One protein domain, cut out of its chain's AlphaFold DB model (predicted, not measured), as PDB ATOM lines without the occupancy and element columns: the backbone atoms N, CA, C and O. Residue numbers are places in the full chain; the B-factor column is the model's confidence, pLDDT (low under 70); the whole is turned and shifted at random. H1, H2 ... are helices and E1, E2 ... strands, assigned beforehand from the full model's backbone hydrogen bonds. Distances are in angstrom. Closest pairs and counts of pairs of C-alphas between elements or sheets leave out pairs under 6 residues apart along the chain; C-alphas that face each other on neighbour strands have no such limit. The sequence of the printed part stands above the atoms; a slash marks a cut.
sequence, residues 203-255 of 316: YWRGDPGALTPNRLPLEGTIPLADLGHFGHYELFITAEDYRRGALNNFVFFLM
ATOM      1  N   TYR A 203      30.185  22.265  22.642       97.44
ATOM      2  CA  TYR A 203      30.068  22.765  21.278       97.44
ATOM      3  C   TYR A 203      31.103  23.877  21.065       97.44
ATOM      4  O   TYR A 203      31.585  24.472  22.030       97.44
ATOM      5  N   TRP A 204      31.457  24.171  19.817       97.50
ATOM      6  CA  TRP A 204      32.459  25.193  19.508       97.50
ATOM      7  C   TRP A 204      32.242  25.864  18.153       97.50
ATOM      8  O   TRP A 204      31.757  25.257  17.189       97.50
ATOM      9  N   ARG A 205      32.685  27.118  18.075       97.38
ATOM     10  CA  ARG A 205      32.886  27.885  16.843       97.38
ATOM     11  C   ARG A 205      34.373  28.219  16.751       97.38
ATOM     12  O   ARG A 205      34.913  28.815  17.674       97.38
ATOM     13  N   GLY A 206      35.023  27.788  15.678       96.38
ATOM     14  CA  GLY A 206      36.416  28.098  15.392       96.38
ATOM     15  C   GLY A 206      36.582  29.465  14.731       96.38
ATOM     16  O   GLY A 206      35.739  29.896  13.939       96.38
ATOM     17  N   ASP A 207      37.692  30.116  15.051       94.94
ATOM     18  CA  ASP A 207      38.154  31.351  14.425       94.94
ATOM     19  C   ASP A 207      38.634  31.139  12.977       94.94
ATOM     20  O   ASP A 207      38.922  30.011  12.557       94.94
ATOM     21  N   PRO A 208      38.825  32.226  12.203       93.25
ATOM     22  CA  PRO A 208      39.574  32.182  10.951       93.25
ATOM     23  C   PRO A 208      40.991  31.610  11.156       93.25
ATOM     24  O   PRO A 208      41.891  32.297  11.633       93.25
ATOM     25  N   GLY A 209      41.187  30.348  10.766       88.19
ATOM     26  CA  GLY A 209      42.447  29.610  10.929       88.19
ATOM     27  C   GLY A 209      42.370  28.387  11.850       88.19
ATOM     28  O   GLY A 209      43.338  27.630  11.898       88.19
ATOM     29  N   ALA A 210      41.239  28.153  12.526       92.44
ATOM     30  CA  ALA A 210      41.000  26.923  13.278       92.44
ATOM     31  C   ALA A 210      41.120  25.676  12.377       92.44
ATOM     32  O   ALA A 210      40.619  25.655  11.250       92.44
ATOM     33  N   LEU A 211      41.783  24.630  12.880       90.62
ATOM     34  CA  LEU A 211      42.039  23.397  12.123       90.62
ATOM     35  C   LEU A 211      40.808  22.482  12.055       90.62
ATOM     36  O   LEU A 211      40.630  21.747  11.081       90.62
ATOM     37  N   THR A 212      39.961  22.535  13.082       92.69
ATOM     38  CA  THR A 212      38.795  21.663  13.237       92.69
ATOM     39  C   THR A 212      37.512  22.423  12.894       92.69
ATOM     40  O   THR A 212      37.323  23.547  13.362       92.69
ATOM     41  N   PRO A 213      36.594  21.842  12.094       92.94
ATOM     42  CA  PRO A 213      35.359  22.515  11.708       92.94
ATOM     43  C   PRO A 213      34.471  22.840  12.914       92.94
ATOM     44  O   PRO A 213      34.476  22.133  13.926       92.94
ATOM     45  N   ASN A 214      33.659  23.888  12.765       93.06
ATOM     46  CA  ASN A 214      32.653  24.291  13.747       93.06
ATOM     47  C   ASN A 214      31.734  23.122  14.109       93.06
ATOM     48  O   ASN A 214      31.232  22.413  13.232       93.06
ATOM     49  N   ARG A 215      31.432  22.989  15.399       93.19
ATOM     50  CA  ARG A 215      30.432  22.053  15.903       93.19
ATOM     51  C   ARG A 215      29.450  22.798  16.785       93.19
ATOM     52  O   ARG A 215      29.605  22.873  18.001       93.19
ATOM     53  N   LEU A 216      28.405  23.294  16.145       93.00
ATOM     54  CA  LEU A 216      27.225  23.858  16.788       93.00
ATOM     55  C   LEU A 216      26.058  22.856  16.649       93.00
ATOM     56  O   LEU A 216      26.096  22.004  15.755       93.00
ATOM     57  N   PRO A 217      25.030  22.902  17.517       89.69
ATOM     58  CA  PRO A 217      23.758  22.238  17.230       89.69
ATOM     59  C   PRO A 217      23.134  22.820  15.950       89.69
ATOM     60  O   PRO A 217      23.543  23.889  15.491       89.69
ATOM     61  N   LEU A 218      22.118  22.154  15.383       87.06
ATOM     62  CA  LEU A 218      21.377  22.738  14.261       87.06
ATOM     63  C   LEU A 218      20.805  24.100  14.670       87.06
ATOM     64  O   LEU A 218      20.157  24.236  15.714       87.06
ATOM     65  N   GLU A 219      21.079  25.103  13.842       80.94
ATOM     66  CA  GLU A 219      20.878  26.505  14.179       80.94
ATOM     67  C   GLU A 219      19.420  26.785  14.590       80.94
ATOM     68  O   GLU A 219      18.471  26.346  13.942       80.94
ATOM     69  N   GLY A 220      19.243  27.460  15.728       81.00
ATOM     70  CA  GLY A 220      17.930  27.812  16.278       81.00
ATOM     71  C   GLY A 220      17.158  26.713  17.026       81.00
ATOM     72  O   GLY A 220      16.125  27.033  17.607       81.00
ATOM     73  N   THR A 221      17.616  25.451  17.077       89.75
ATOM     74  CA  THR A 221      16.870  24.389  17.804       89.75
ATOM     75  C   THR A 221      17.167  24.288  19.300       89.75
ATOM     76  O   THR A 221      16.301  23.843  20.049       89.75
ATOM     77  N   ILE A 222      18.363  24.679  19.756       95.44
ATOM     78  CA  ILE A 222      18.797  24.505  21.152       95.44
ATOM     79  C   ILE A 222      19.421  25.811  21.666       95.44
ATOM     80  O   ILE A 222      20.356  26.309  21.035       95.44
ATOM     81  N   PRO A 223      18.956  26.378  22.799       96.12
ATOM     82  CA  PRO A 223      19.601  27.530  23.418       96.12
ATOM     83  C   PRO A 223      20.982  27.142  23.959       96.12
ATOM     84  O   PRO A 223      21.123  26.150  24.679       96.12
ATOM     85  N   LEU A 224      21.991  27.947  23.632       96.88
ATOM     86  CA  LEU A 224      23.370  27.777  24.083       96.88
ATOM     87  C   LEU A 224      23.715  28.802  25.166       96.88
ATOM     88  O   LEU A 224      23.274  29.950  25.099       96.88
ATOM     89  N   ALA A 225      24.532  28.387  26.129       97.00
ATOM     90  CA  ALA A 225      25.280  29.281  26.999       97.00
ATOM     91  C   ALA A 225      26.725  29.367  26.490       97.00
ATOM     92  O   ALA A 225      27.336  28.344  26.166       97.00
ATOM     93  N   ASP A 226      27.240  30.589  26.405       97.62
ATOM     94  CA  ASP A 226      28.642  30.877  26.107       97.62
ATOM     95  C   ASP A 226      29.508  30.555  27.337       97.62
ATOM     96  O   ASP A 226      29.155  30.905  28.467       97.62
ATOM     97  N   LEU A 227      30.614  29.846  27.116       97.12
ATOM     98  CA  LEU A 227      31.622  29.524  28.129       97.12
ATOM     99  C   LEU A 227      32.847  30.443  28.035       97.12
ATOM    100  O   LEU A 227      33.697  30.414  28.927       97.12
ATOM    101  N   GLY A 228      32.942  31.247  26.977       97.19
ATOM    102  CA  GLY A 228      34.052  32.130  26.667       97.19
ATOM    103  C   GLY A 228      34.974  31.588  25.574       97.19
ATOM    104  O   GLY A 228      34.749  30.547  24.951       97.19
ATOM    105  N   HIS A 229      36.051  32.333  25.348       97.19
ATOM    106  CA  HIS A 229      36.966  32.139  24.233       97.19
ATOM    107  C   HIS A 229      38.300  31.522  24.687       97.19
ATOM    108  O   HIS A 229      38.967  32.055  25.577       97.19
ATOM    109  N   PHE A 230      38.697  30.406  24.067       97.00
ATOM    110  CA  PHE A 230      39.869  29.609  24.438       97.00
ATOM    111  C   PHE A 230      40.617  29.114  23.191       97.00
ATOM    112  O   PHE A 230      40.079  28.366  22.376       97.00
ATOM    113  N   GLY A 231      41.895  29.480  23.066       94.75
ATOM    114  CA  GLY A 231      42.724  29.085  21.922       94.75
ATOM    115  C   GLY A 231      42.256  29.751  20.628       94.75
ATOM    116  O   GLY A 231      42.415  30.958  20.485       94.75
ATOM    117  N   HIS A 232      41.703  28.953  19.713       96.31
ATOM    118  CA  HIS A 232      41.102  29.391  18.445       96.31
ATOM    119  C   HIS A 232      39.587  29.133  18.399       96.31
ATOM    120  O   HIS A 232      39.019  28.979  17.315       96.31
ATOM    121  N   TYR A 233      38.944  28.986  19.564       97.69
ATOM    122  CA  TYR A 233      37.555  28.549  19.675       97.69
ATOM    123  C   TYR A 233      36.762  29.360  20.703       97.69
ATOM    124  O   TYR A 233      37.158  29.515  21.858       97.69
ATOM    125  N   GLU A 234      35.575  29.797  20.300       97.81
ATOM    126  CA  GLU A 234      34.490  30.200  21.193       97.81
ATOM    127  C   GLU A 234      33.743  28.923  21.619       97.81
ATOM    128  O   GLU A 234      33.298  28.143  20.763       97.81
ATOM    129  N   LEU A 235      33.680  28.653  22.926       97.88
ATOM    130  CA  LEU A 235      33.140  27.409  23.480       97.88
ATOM    131  C   LEU A 235      31.716  27.608  24.002       97.88
ATOM    132  O   LEU A 235      31.414  28.586  24.679       97.88
ATOM    133  N   PHE A 236      30.850  26.627  23.755       97.81
ATOM    134  CA  PHE A 236      29.450  26.663  24.167       97.81
ATOM    135  C   PHE A 236      29.012  25.351  24.818       97.81
ATOM    136  O   PHE A 236      29.559  24.276  24.564       97.81
ATOM    137  N   ILE A 237      27.945  25.440  25.600       97.75
ATOM    138  CA  ILE A 237      27.225  24.321  26.214       97.75
ATOM    139  C   ILE A 237      25.719  24.539  26.013       97.75
ATOM    140  O   ILE A 237      25.284  25.673  25.801       97.75
ATOM    141  N   THR A 238      24.886  23.497  26.075       97.50
ATOM    142  CA  THR A 238      23.431  23.728  26.069       97.50
ATOM    143  C   THR A 238      22.997  24.450  27.350       97.50
ATOM    144  O   THR A 238      23.548  24.229  28.431       97.50
ATOM    145  N   ALA A 239      21.969  25.295  27.269       96.94
ATOM    146  CA  ALA A 239      21.411  25.953  28.450       96.94
ATOM    147  C   ALA A 239      20.709  24.966  29.413       96.94
ATOM    148  O   ALA A 239      20.361  25.335  30.534       96.94
ATOM    149  N   GLU A 240      20.468  23.716  29.003       97.00
ATOM    150  CA  GLU A 240      20.059  22.641  29.909       97.00
ATOM    151  C   GLU A 240      21.258  22.093  30.688       97.00
ATOM    152  O   GLU A 240      21.240  22.123  31.916       97.00
ATOM    153  N   ASP A 241      22.322  21.685  29.996       97.25
ATOM    154  CA  ASP A 241      23.540  21.145  30.608       97.25
ATOM    155  C   ASP A 241      24.226  22.171  31.526       97.25
ATOM    156  O   ASP A 241      24.698  21.814  32.607       97.25
ATOM    157  N   TYR A 242      24.194  23.461  31.165       97.44
ATOM    158  CA  TYR A 242      24.634  24.556  32.035       97.44
ATOM    159  C   TYR A 242      23.835  24.603  33.347       97.44
ATOM    160  O   TYR A 242      24.417  24.597  34.430       97.44
ATOM    161  N   ARG A 243      22.494  24.570  33.274       97.06
ATOM    162  CA  ARG A 243      21.616  24.556  34.464       97.06
ATOM    163  C   ARG A 243      21.748  23.277  35.292       97.06
ATOM    164  O   ARG A 243      21.517  23.320  36.496       97.06
ATOM    165  N   ARG A 244      22.114  22.157  34.664       96.50
ATOM    166  CA  ARG A 244      22.418  20.883  35.337       96.50
ATOM    167  C   ARG A 244      23.819  20.839  35.957       96.50
ATOM    168  O   ARG A 244      24.134  19.853  36.612       96.50
ATOM    169  N   GLY A 245      24.650  21.866  35.760       96.62
ATOM    170  CA  GLY A 245      26.018  21.901  36.276       96.62
ATOM    171  C   GLY A 245      26.970  20.935  35.567       96.62
ATOM    172  O   GLY A 245      27.978  20.548  36.148       96.62
ATOM    173  N   ALA A 246      26.689  20.543  34.318       97.06
ATOM    174  CA  ALA A 246      27.476  19.540  33.598       97.06
ATOM    175  C   ALA A 246      28.966  19.915  33.483       97.06
ATOM    176  O   ALA A 246      29.823  19.052  33.652       97.06
ATOM    177  N   LEU A 247      29.291  21.198  33.275       96.94
ATOM    178  CA  LEU A 247      30.683  21.661  33.293       96.94
ATOM    179  C   LEU A 247      31.338  21.443  34.667       96.94
ATOM    180  O   LEU A 247      32.450  20.930  34.723       96.94
ATOM    181  N   ASN A 248      30.641  21.747  35.765       95.69
ATOM    182  CA  ASN A 248      31.155  21.556  37.123       95.69
ATOM    183  C   ASN A 248      31.353  20.066  37.440       95.69
ATOM    184  O   ASN A 248      32.388  19.693  37.986       95.69
ATOM    185  N   ASN A 249      30.417  19.201  37.030       95.44
ATOM    186  CA  ASN A 249      30.573  17.748  37.140       95.44
ATOM    187  C   ASN A 249      31.793  17.266  36.340       95.44
ATOM    188  O   ASN A 249      32.597  16.481  36.834       95.44
ATOM    189  N   PHE A 250      31.969  17.759  35.113       96.56
ATOM    190  CA  PHE A 250      33.107  17.401  34.269       96.56
ATOM    191  C   PHE A 250      34.450  17.862  34.861       96.56
ATOM    192  O   PHE A 250      35.408  17.090  34.864       96.56
ATOM    193  N   VAL A 251      34.510  19.073  35.429       95.25
ATOM    194  CA  VAL A 251      35.663  19.560  36.208       95.25
ATOM    195  C   VAL A 251      35.913  18.651  37.417       95.25
ATOM    196  O   VAL A 251      37.055  18.260  37.645       95.25
ATOM    197  N   PHE A 252      34.868  18.239  38.142       93.25
ATOM    198  CA  PHE A 252      34.980  17.346  39.301       93.25
ATOM    199  C   PHE A 252      35.617  15.991  38.954       93.25
ATOM    200  O   PHE A 252      36.525  15.559  39.658       93.25
ATOM    201  N   PHE A 253      35.242  15.364  37.832       93.81
ATOM    202  CA  PHE A 253      35.877  14.119  37.355       93.81
ATOM    203  C   PHE A 253      37.333  14.284  36.878       93.81
ATOM    204  O   PHE A 253      38.032  13.288  36.679       93.81
ATOM    205  N   LEU A 254      37.791  15.522  36.680       93.44
ATOM    206  CA  LEU A 254      39.160  15.864  36.289       93.44
ATOM    207  C   LEU A 254      40.006  16.390  37.456       93.44
ATOM    208  O   LEU A 254      41.213  16.576  37.287       93.44
ATOM    209  N   MET A 255      39.414  16.605  38.634       89.38
ATOM    210  CA  MET A 255      40.182  16.892  39.841       89.38
ATOM    211  C   MET A 255      40.943  15.634  40.294       89.38
ATOM    212  O   MET A 255      40.463  14.510  40.126       89.38
TER     213      MET A 255
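AT A GLANCE: This is residues 203 to 255 of the 316 residues of an uncharacterized protein of Methylovirgula ligni (UniProt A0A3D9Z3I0). What is the shape? A small three-stranded antiparallel sheet, order E1, E3, E2, has a long loop, residues 207 to 223, leading from E1 to E2; at E3's end follow short helices H1 and H2, and residues 248 to 255 stick out. What builds it? The 53 printed residues, mixed helices and strands, hold E1, E2, E3, H1, H2; they are only just loose, close to compact, radius of gyration 12.1 A, spans 32 by 29 by 14 A.

HOW THE PARTS SIT: Which strands pair? E1, residues 203 to 206, is antiparallel to E3, residues 233 to 238: N 203 and O 236, 2.9 A. E2, residues 224 to 230, forms a hairpin with E3: N 225 and O 237, 2.8 A. Where are the helices? H1, residues 239 to 243, is on the sheet; its closest C-alphas to E2 are Ala 239 and Leu 224, 5.1 A. H2, residues 246 to 254, is only just not on it, with 4 pairs of C-alphas within 10 A. Are helix backbones bonded? Every O i to N i+4 pair is within hydrogen-bond range in H2; H1 has 0 of 1, and 1 of 2 O i to N i+3.

IN THESE COORDINATES: Where does E1 begin? At C-alpha 203, (30.068, 22.765, 21.278). How long are the elements? E1 10.2 A, E2 16.6 A, E3 16.2 A, H1 6.2 A, H2 12.5 A, ending at C-alpha 254, (39.160, 15.864, 36.289).

THE WHOLE: How far does it reach? The farthest C-alphas, Gly 220 and Met 255, are 34.2 A apart. Is it continuous? The printed part has no cut, the E1 to E2 link is long, and no printed residue is under 70.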